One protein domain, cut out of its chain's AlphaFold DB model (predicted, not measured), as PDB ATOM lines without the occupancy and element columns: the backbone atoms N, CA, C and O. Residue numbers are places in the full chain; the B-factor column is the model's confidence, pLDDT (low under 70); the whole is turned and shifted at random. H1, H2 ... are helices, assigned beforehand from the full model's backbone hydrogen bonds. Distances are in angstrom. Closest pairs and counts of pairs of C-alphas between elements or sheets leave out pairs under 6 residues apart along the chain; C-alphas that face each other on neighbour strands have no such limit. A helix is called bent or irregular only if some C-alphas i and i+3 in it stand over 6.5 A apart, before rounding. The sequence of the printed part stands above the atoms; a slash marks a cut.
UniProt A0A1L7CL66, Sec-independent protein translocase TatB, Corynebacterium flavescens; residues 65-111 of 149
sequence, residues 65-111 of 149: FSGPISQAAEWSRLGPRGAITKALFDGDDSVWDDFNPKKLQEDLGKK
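What this domain is: This is residues 65 to 111 of the 149 residues of the protein "Sec-independent protein translocase TatB" of Corynebacterium flavescens (UniProt A0A1L7CL66). The model is a long, thin row of helices set one after another, with no packed core: the arm H1a makes one end, the arm H1b stands crosswise near the middle, and short H2 and then H3 carry on to the other end. H1 turns sharply at residues 78 and 79, between its two arms, and residues 65 to 73 and 97 to 111 stick out free at the two ends. The printed part has 47 residues with three named helices, H1, H2 and H3 in that order, and no named strand; the class is all helix. It is extended, with a radius of gyration of the C-alphas of 15.5 A, and a rod in outline, spanning 57 by 15 by 9 A.

How they stand to each other: H1, residues 65 to 88, was assigned as one helix by its hydrogen bonds, but it is bent: C-alphas 77 and 80 are 9.1 A apart. Its arms are H1a, residues 65 to 77, and H1b, residues 80 to 88. Their lines are about perpendicular, but only just, at 70.4 degrees. The arms are close but not clearly touching, and their closest C-alphas, those of Trp 75 and Ala 83, are 6.1 A apart. H1b and H2, residues 94 to 98, are also close but not clearly touching; their closest C-alphas are those of Thr 85 and Trp 96, at 7.9 A. H2 and H3, residues 101 to 109, are close but not clearly touching as well, with the C-alphas of Asp 98 and Leu 104 closest at 7.0 A. H1a is apart from H2 and from H3, and H1b is apart from H3. In H1a, H1b, H2 and H3 every O i to N i+4 pair is within hydrogen-bond range.

Where its parts are: H1a begins at C-alpha 65 at (194.150, 165.924, -280.465) and is 18.9 A long from first to last C-alpha. H1b, from Pro 80 to Leu 88, is 12.0 A long and ends at C-alpha 88 at (205.340, 172.755, -303.459). H2, from Ser 94 to Asp 98, is 6.7 A long. H3, from Pro 101 to Gly 109, is 11.9 A long and ends at C-alpha 109 at (198.661, 186.924, -328.268).

The domain as a whole: The C-alphas of Phe 65 and Lys 111, the first and last printed, are the two farthest apart, at 57.0 A. The printed part has no cut. The links from H1 to H2, 5 residues, and from H2 to H3, 2 residues, are both tight. The mean pLDDT of the printed part is 74.1, and it is under 70 at residues 81, 91 and 106 to 111.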
ATOM      1  N   PHE A  65     194.834 166.121-279.182       73.00
ATOM      2  CA  PHE A  65     194.150 165.924-280.465       73.00
ATOM      3  C   PHE A  65     193.605 167.218-281.094       73.00
ATOM      4  O   PHE A  65     193.316 167.263-282.291       73.00
ATOM      5  N   SER A  66     193.503 168.307-280.328       77.31
ATOM      6  CA  SER A  66     193.079 169.606-280.863       77.31
ATOM      7  C   SER A  66     194.121 170.246-281.794       77.31
ATOM      8  O   SER A  66     193.754 170.932-282.748       77.31
ATOM      9  N   GLY A  67     195.413 169.962-281.581       80.31
ATOM     10  CA  GLY A  67     196.525 170.424-282.419       80.31
ATOM     11  C   GLY A  67     196.508 169.914-283.871       80.31
ATOM     12  O   GLY A  67     196.684 170.710-284.792       80.31
ATOM     13  N   PRO A  68     196.302 168.615-284.150       79.00
ATOM     14  CA  PRO A  68     196.169 168.132-285.528       79.00
ATOM     15  C   PRO A  68     194.865 168.596-286.192       79.00
ATOM     16  O   PRO A  68     194.851 168.877-287.390       79.00
ATOM     17  N   ILE A  69     193.777 168.745-285.427       81.31
ATOM     18  CA  ILE A  69     192.508 169.276-285.948       81.31
ATOM     19  C   ILE A  69     192.664 170.741-286.382       81.31
ATOM     20  O   ILE A  69     192.137 171.127-287.426       81.31
ATOM     21  N   SER A  70     193.393 171.566-285.621       79.38
ATOM     22  CA  SER A  70     193.629 172.967-285.986       79.38
ATOM     23  C   SER A  70     194.496 173.101-287.244       79.38
ATOM     24  O   SER A  70     194.179 173.923-288.103       79.38
ATOM     25  N   GLN A  71     195.498 172.232-287.415       74.81
ATOM     26  CA  GLN A  71     196.302 172.139-288.642       74.81
ATOM     27  C   GLN A  71     195.456 171.717-289.854       74.81
ATOM     28  O   GLN A  71     195.532 172.332-290.916       74.81
ATOM     29  N   ALA A  72     194.568 170.731-289.692       77.06
ATOM     30  CA  ALA A  72     193.635 170.331-290.746       77.06
ATOM     31  C   ALA A  72     192.634 171.451-291.090       77.06
ATOM     32  O   ALA A  72     192.293 171.659-292.258       77.06
ATOM     33  N   ALA A  73     192.188 172.217-290.092       82.19
ATOM     34  CA  ALA A  73     191.338 173.380-290.302       82.19
ATOM     35  C   ALA A  73     192.077 174.501-291.056       82.19
ATOM     36  O   ALA A  73     191.476 175.151-291.909       82.19
ATOM     37  N   GLU A  74     193.371 174.709-290.802       76.12
ATOM     38  CA  GLU A  74     194.224 175.627-291.566       76.12
ATOM     39  C   GLU A  74     194.358 175.183-293.033       76.12
ATOM     40  O   GLU A  74     194.098 175.973-293.941       76.12
ATOM     41  N   TRP A  75     194.631 173.899-293.285       70.44
ATOM     42  CA  TRP A  75     194.689 173.337-294.643       70.44
ATOM     43  C   TRP A  75     193.353 173.432-295.386       70.44
ATOM     44  O   TRP A  75     193.318 173.741-296.576       70.44
ATOM     45  N   SER A  76     192.236 173.241-294.681       74.44
ATOM     46  CA  SER A  76     190.899 173.378-295.269       74.44
ATOM     47  C   SER A  76     190.572 174.820-295.683       74.44
ATOM     48  O   SER A  76     189.842 175.031-296.652       74.44
ATOM     49  N   ARG A  77     191.138 175.812-294.979       78.31
ATOM     50  CA  ARG A  77     190.957 177.244-295.262       78.31
ATOM     51  C   ARG A  77     191.823 177.725-296.427       78.31
ATOM     52  O   ARG A  77     191.376 178.593-297.167       78.31
ATOM     53  N   LEU A  78     193.005 177.133-296.619       76.25
ATOM     54  CA  LEU A  78     193.899 177.412-297.754       76.25
ATOM     55  C   LEU A  78     193.350 176.875-299.093       76.25
ATOM     56  O   LEU A  78     193.708 177.362-300.166       76.25
ATOM     57  N   GLY A  79     192.441 175.895-299.048       76.00
ATOM     58  CA  GLY A  79     191.870 175.262-300.235       76.00
ATOM     59  C   GLY A  79     192.899 174.447-301.043       76.00
ATOM     60  O   GLY A  79     194.091 174.474-300.754       76.00
ATOM     61  N   PRO A  80     192.468 173.709-302.084       72.25
ATOM     62  CA  PRO A  80     193.355 172.820-302.843       72.25
ATOM     63  C   PRO A  80     194.521 173.552-303.512       72.25
ATOM     64  O   PRO A  80     195.620 173.020-303.584       72.25
ATOM     65  N   ARG A  81     194.287 174.789-303.971       68.81
ATOM     66  CA  ARG A  81     195.337 175.642-304.539       68.81
ATOM     67  C   ARG A  81     196.351 176.054-303.471       68.81
ATOM     68  O   ARG A  81     197.522 175.758-303.645       68.81
ATOM     69  N   GLY A  82     195.908 176.604-302.337       77.81
ATOM     70  CA  GLY A  82     196.814 177.037-301.267       77.81
ATOM     71  C   GLY A  82     197.550 175.890-300.569       77.81
ATOM     72  O   GLY A  82     198.683 176.073-300.135       77.81
ATOM     73  N   ALA A  83     196.965 174.690-300.510       79.06
ATOM     74  CA  ALA A  83     197.651 173.502-300.002       79.06
ATOM     75  C   ALA A  83     198.826 173.083-300.904       79.06
ATOM     76  O   ALA A  83     199.902 172.775-300.398       79.06
ATOM     77  N   ILE A  84     198.650 173.118-302.232       76.50
ATOM     78  CA  ILE A  84     199.725 172.792-303.179       76.50
ATOM     79  C   ILE A  84     200.740 173.946-303.253       76.50
ATOM     80  O   ILE A  84     201.935 173.671-303.289       76.50
ATOM     81  N   THR A  85     200.323 175.221-303.175       78.56
ATOM     82  CA  THR A  85     201.266 176.353-303.063       78.56
ATOM     83  C   THR A  85     202.136 176.248-301.813       78.56
ATOM     84  O   THR A  85     203.349 176.395-301.903       78.56
ATOM     85  N   LYS A  86     201.551 175.945-300.647       77.75
ATOM     86  CA  LYS A  86     202.300 175.837-299.385       77.75
ATOM     87  C   LYS A  86     203.231 174.620-299.358       77.75
ATOM     88  O   LYS A  86     204.291 174.688-298.755       77.75
ATOM     89  N   ALA A  87     202.847 173.519-300.006       79.94
ATOM     90  CA  ALA A  87     203.644 172.293-300.023       79.94
ATOM     91  C   ALA A  87     204.727 172.263-301.114       79.94
ATOM     92  O   ALA A  87     205.764 171.638-300.910       79.94
ATOM     93  N   LEU A  88     204.484 172.885-302.273       80.31
ATOM     94  CA  LEU A  88     205.340 172.755-303.459       80.31
ATOM     95  C   LEU A  88     206.068 174.053-303.831       80.31
ATOM     96  O   LEU A  88     207.146 173.994-304.412       80.31
ATOM     97  N   PHE A  89     205.497 175.206-303.480       79.75
ATOM     98  CA  PHE A  89     206.004 176.532-303.844       79.75
ATOM     99  C   PHE A  89     206.302 177.409-302.618       79.75
ATOM    100  O   PHE A  89     206.473 178.611-302.762       79.75
ATOM    101  N   ASP A  90     206.338 176.820-301.415       75.75
ATOM    102  CA  ASP A  90     206.598 177.495-300.129       75.75
ATOM    103  C   ASP A  90     205.761 178.777-299.904       75.75
ATOM    104  O   ASP A  90     206.176 179.722-299.240       75.75
ATOM    105  N   GLY A  91     204.551 178.826-300.475       63.56
ATOM    106  CA  GLY A  91     203.665 179.992-300.388       63.56
ATOM    107  C   GLY A  91     203.853 181.061-301.474       63.56
ATOM    108  O   GLY A  91     203.227 182.114-301.371       63.56
ATOM    109  N   ASP A  92     204.651 180.812-302.515       76.56
ATOM    110  CA  ASP A  92     204.771 181.701-303.674       76.56
ATOM    111  C   ASP A  92     203.603 181.508-304.661       76.56
ATOM    112  O   ASP A  92     203.567 180.581-305.475       76.56
ATOM    113  N   ASP A  93     202.617 182.402-304.574       70.12
ATOM    114  CA  ASP A  93     201.434 182.413-305.439       70.12
ATOM    115  C   ASP A  93     201.714 182.943-306.858       70.12
ATOM    116  O   ASP A  93     200.888 182.748-307.754       70.12
ATOM    117  N   SER A  94     202.858 183.599-307.093       72.31
ATOM    118  CA  SER A  94     203.176 184.214-308.392       72.31
ATOM    119  C   SER A  94     203.401 183.167-309.484       72.31
ATOM    120  O   SER A  94     202.894 183.303-310.598       72.31
ATOM    121  N   VAL A  95     204.030 182.049-309.118       75.94
ATOM    122  CA  VAL A  95     204.293 180.917-310.011       75.94
ATOM    123  C   VAL A  95     202.989 180.309-310.535       75.94
ATOM    124  O   VAL A  95     202.897 179.917-311.696       75.94
ATOM    125  N   TRP A  96     201.935 180.269-309.717       77.69
ATOM    126  CA  TRP A  96     200.633 179.762-310.154       77.69
ATOM    127  C   TRP A  96     199.917 180.661-311.157       77.69
ATOM    128  O   TRP A  96     199.134 180.157-311.967       77.69
ATOM    129  N   ASP A  97     200.156 181.968-311.095       75.75
ATOM    130  CA  ASP A  97     199.550 182.930-312.010       75.75
ATOM    131  C   ASP A  97     200.206 182.871-313.401       75.75
ATOM    132  O   ASP A  97     199.517 183.017-314.411       75.75
ATOM    133  N   ASP A  98     201.496 182.522-313.470       76.12
ATOM    134  CA  ASP A  98     202.220 182.281-314.728       76.12
ATOM    135  C   ASP A  98     201.742 181.007-315.446       76.12
ATOM    136  O   ASP A  98     201.667 180.961-316.674       76.12
ATOM    137  N   PHE A  99     201.332 179.976-314.698       73.81
ATOM    138  CA  PHE A  99     200.722 178.760-315.261       73.81
ATOM    139  C   PHE A  99     199.235 178.917-315.604       73.81
ATOM    140  O   PHE A  99     198.600 177.971-316.087       73.81
ATOM    141  N   ASN A 100     198.646 180.090-315.366       79.44
ATOM    142  CA  ASN A 100     197.257 180.346-315.703       79.44
ATOM    143  C   ASN A 100     197.111 180.426-317.236       79.44
ATOM    144  O   ASN A 100     197.646 181.347-317.860       79.44
ATOM    145  N   PRO A 101     196.343 179.522-317.878       73.62
ATOM    146  CA  PRO A 101     196.240 179.459-319.339       73.62
ATOM    147  C   PRO A 101     195.714 180.757-319.961       73.62
ATOM    148  O   PRO A 101     195.981 181.025-321.126       73.62
ATOM    149  N   LYS A 102     195.005 181.587-319.182       76.12
ATOM    150  CA  LYS A 102     194.559 182.917-319.612       76.12
ATOM    151  C   LYS A 102     195.726 183.890-319.817       76.12
ATOM    152  O   LYS A 102     195.737 184.583-320.826       76.12
ATOM    153  N   LYS A 103     196.711 183.905-318.910       72.69
ATOM    154  CA  LYS A 103     197.901 184.766-319.024       72.69
ATOM    155  C   LYS A 103     198.864 184.270-320.091       72.69
ATOM    156  O   LYS A 103     199.336 185.063-320.897       72.69
ATOM    157  N   LEU A 104     199.053 182.953-320.178       75.81
ATOM    158  CA  LEU A 104     199.817 182.337-321.267       75.81
ATOM    159  C   LEU A 104     199.215 182.677-322.639       75.81
ATOM    160  O   LEU A 104     199.943 182.913-323.595       75.81
ATOM    161  N   GLN A 105     197.887 182.754-322.749       73.56
ATOM    162  CA  GLN A 105     197.216 183.139-323.990       73.56
ATOM    163  C   GLN A 105     197.327 184.644-324.301       73.56
ATOM    164  O   GLN A 105     197.426 185.003-325.474       73.56
ATOM    165  N   GLU A 106     197.339 185.516-323.287       67.56
ATOM    166  CA  GLU A 106     197.591 186.957-323.463       67.56
ATOM    167  C   GLU A 106     199.025 187.243-323.924       67.56
ATOM    168  O   GLU A 106     199.220 188.063-324.824       67.56
ATOM    169  N   ASP A 107     200.014 186.541-323.365       63.81
ATOM    170  CA  ASP A 107     201.429 186.737-323.701       63.81
ATOM    171  C   ASP A 107     201.772 186.157-325.087       63.81
ATOM    172  O   ASP A 107     202.449 186.787-325.899       63.81
ATOM    173  N   LEU A 108     201.172 185.014-325.447       64.50
ATOM    174  CA  LEU A 108     201.254 184.448-326.801       64.50
ATOM    175  C   LEU A 108     200.441 185.242-327.846       64.50
ATOM    176  O   LEU A 108     200.679 185.110-329.048       64.50
ATOM    177  N   GLY A 109     199.480 186.063-327.411       59.69
ATOM    178  CA  GLY A 109     198.661 186.924-328.268       59.69
ATOM    179  C   GLY A 109     199.321 188.257-328.634       59.69
ATOM    180  O   GLY A 109     198.890 188.917-329.587       59.69
ATOM    181  N   LYS A 110     200.381 188.667-327.926       56.44
ATOM    182  CA  LYS A 110     201.055 189.950-328.148       56.44
ATOM    183  C   LYS A 110     202.254 189.775-329.086       56.44
ATOM    184  O   LYS A 110     203.393 189.600-328.672       56.44
ATOM    185  N   LYS A 111     201.982 189.834-330.396       53.25
ATOM    186  CA  LYS A 111     203.018 189.908-331.445       53.25
ATOM    187  C   LYS A 111     204.001 191.066-331.176       53.25
ATOM    188  O   LYS A 111     203.552 192.146-330.784       53.25
TER     189      LYS A 111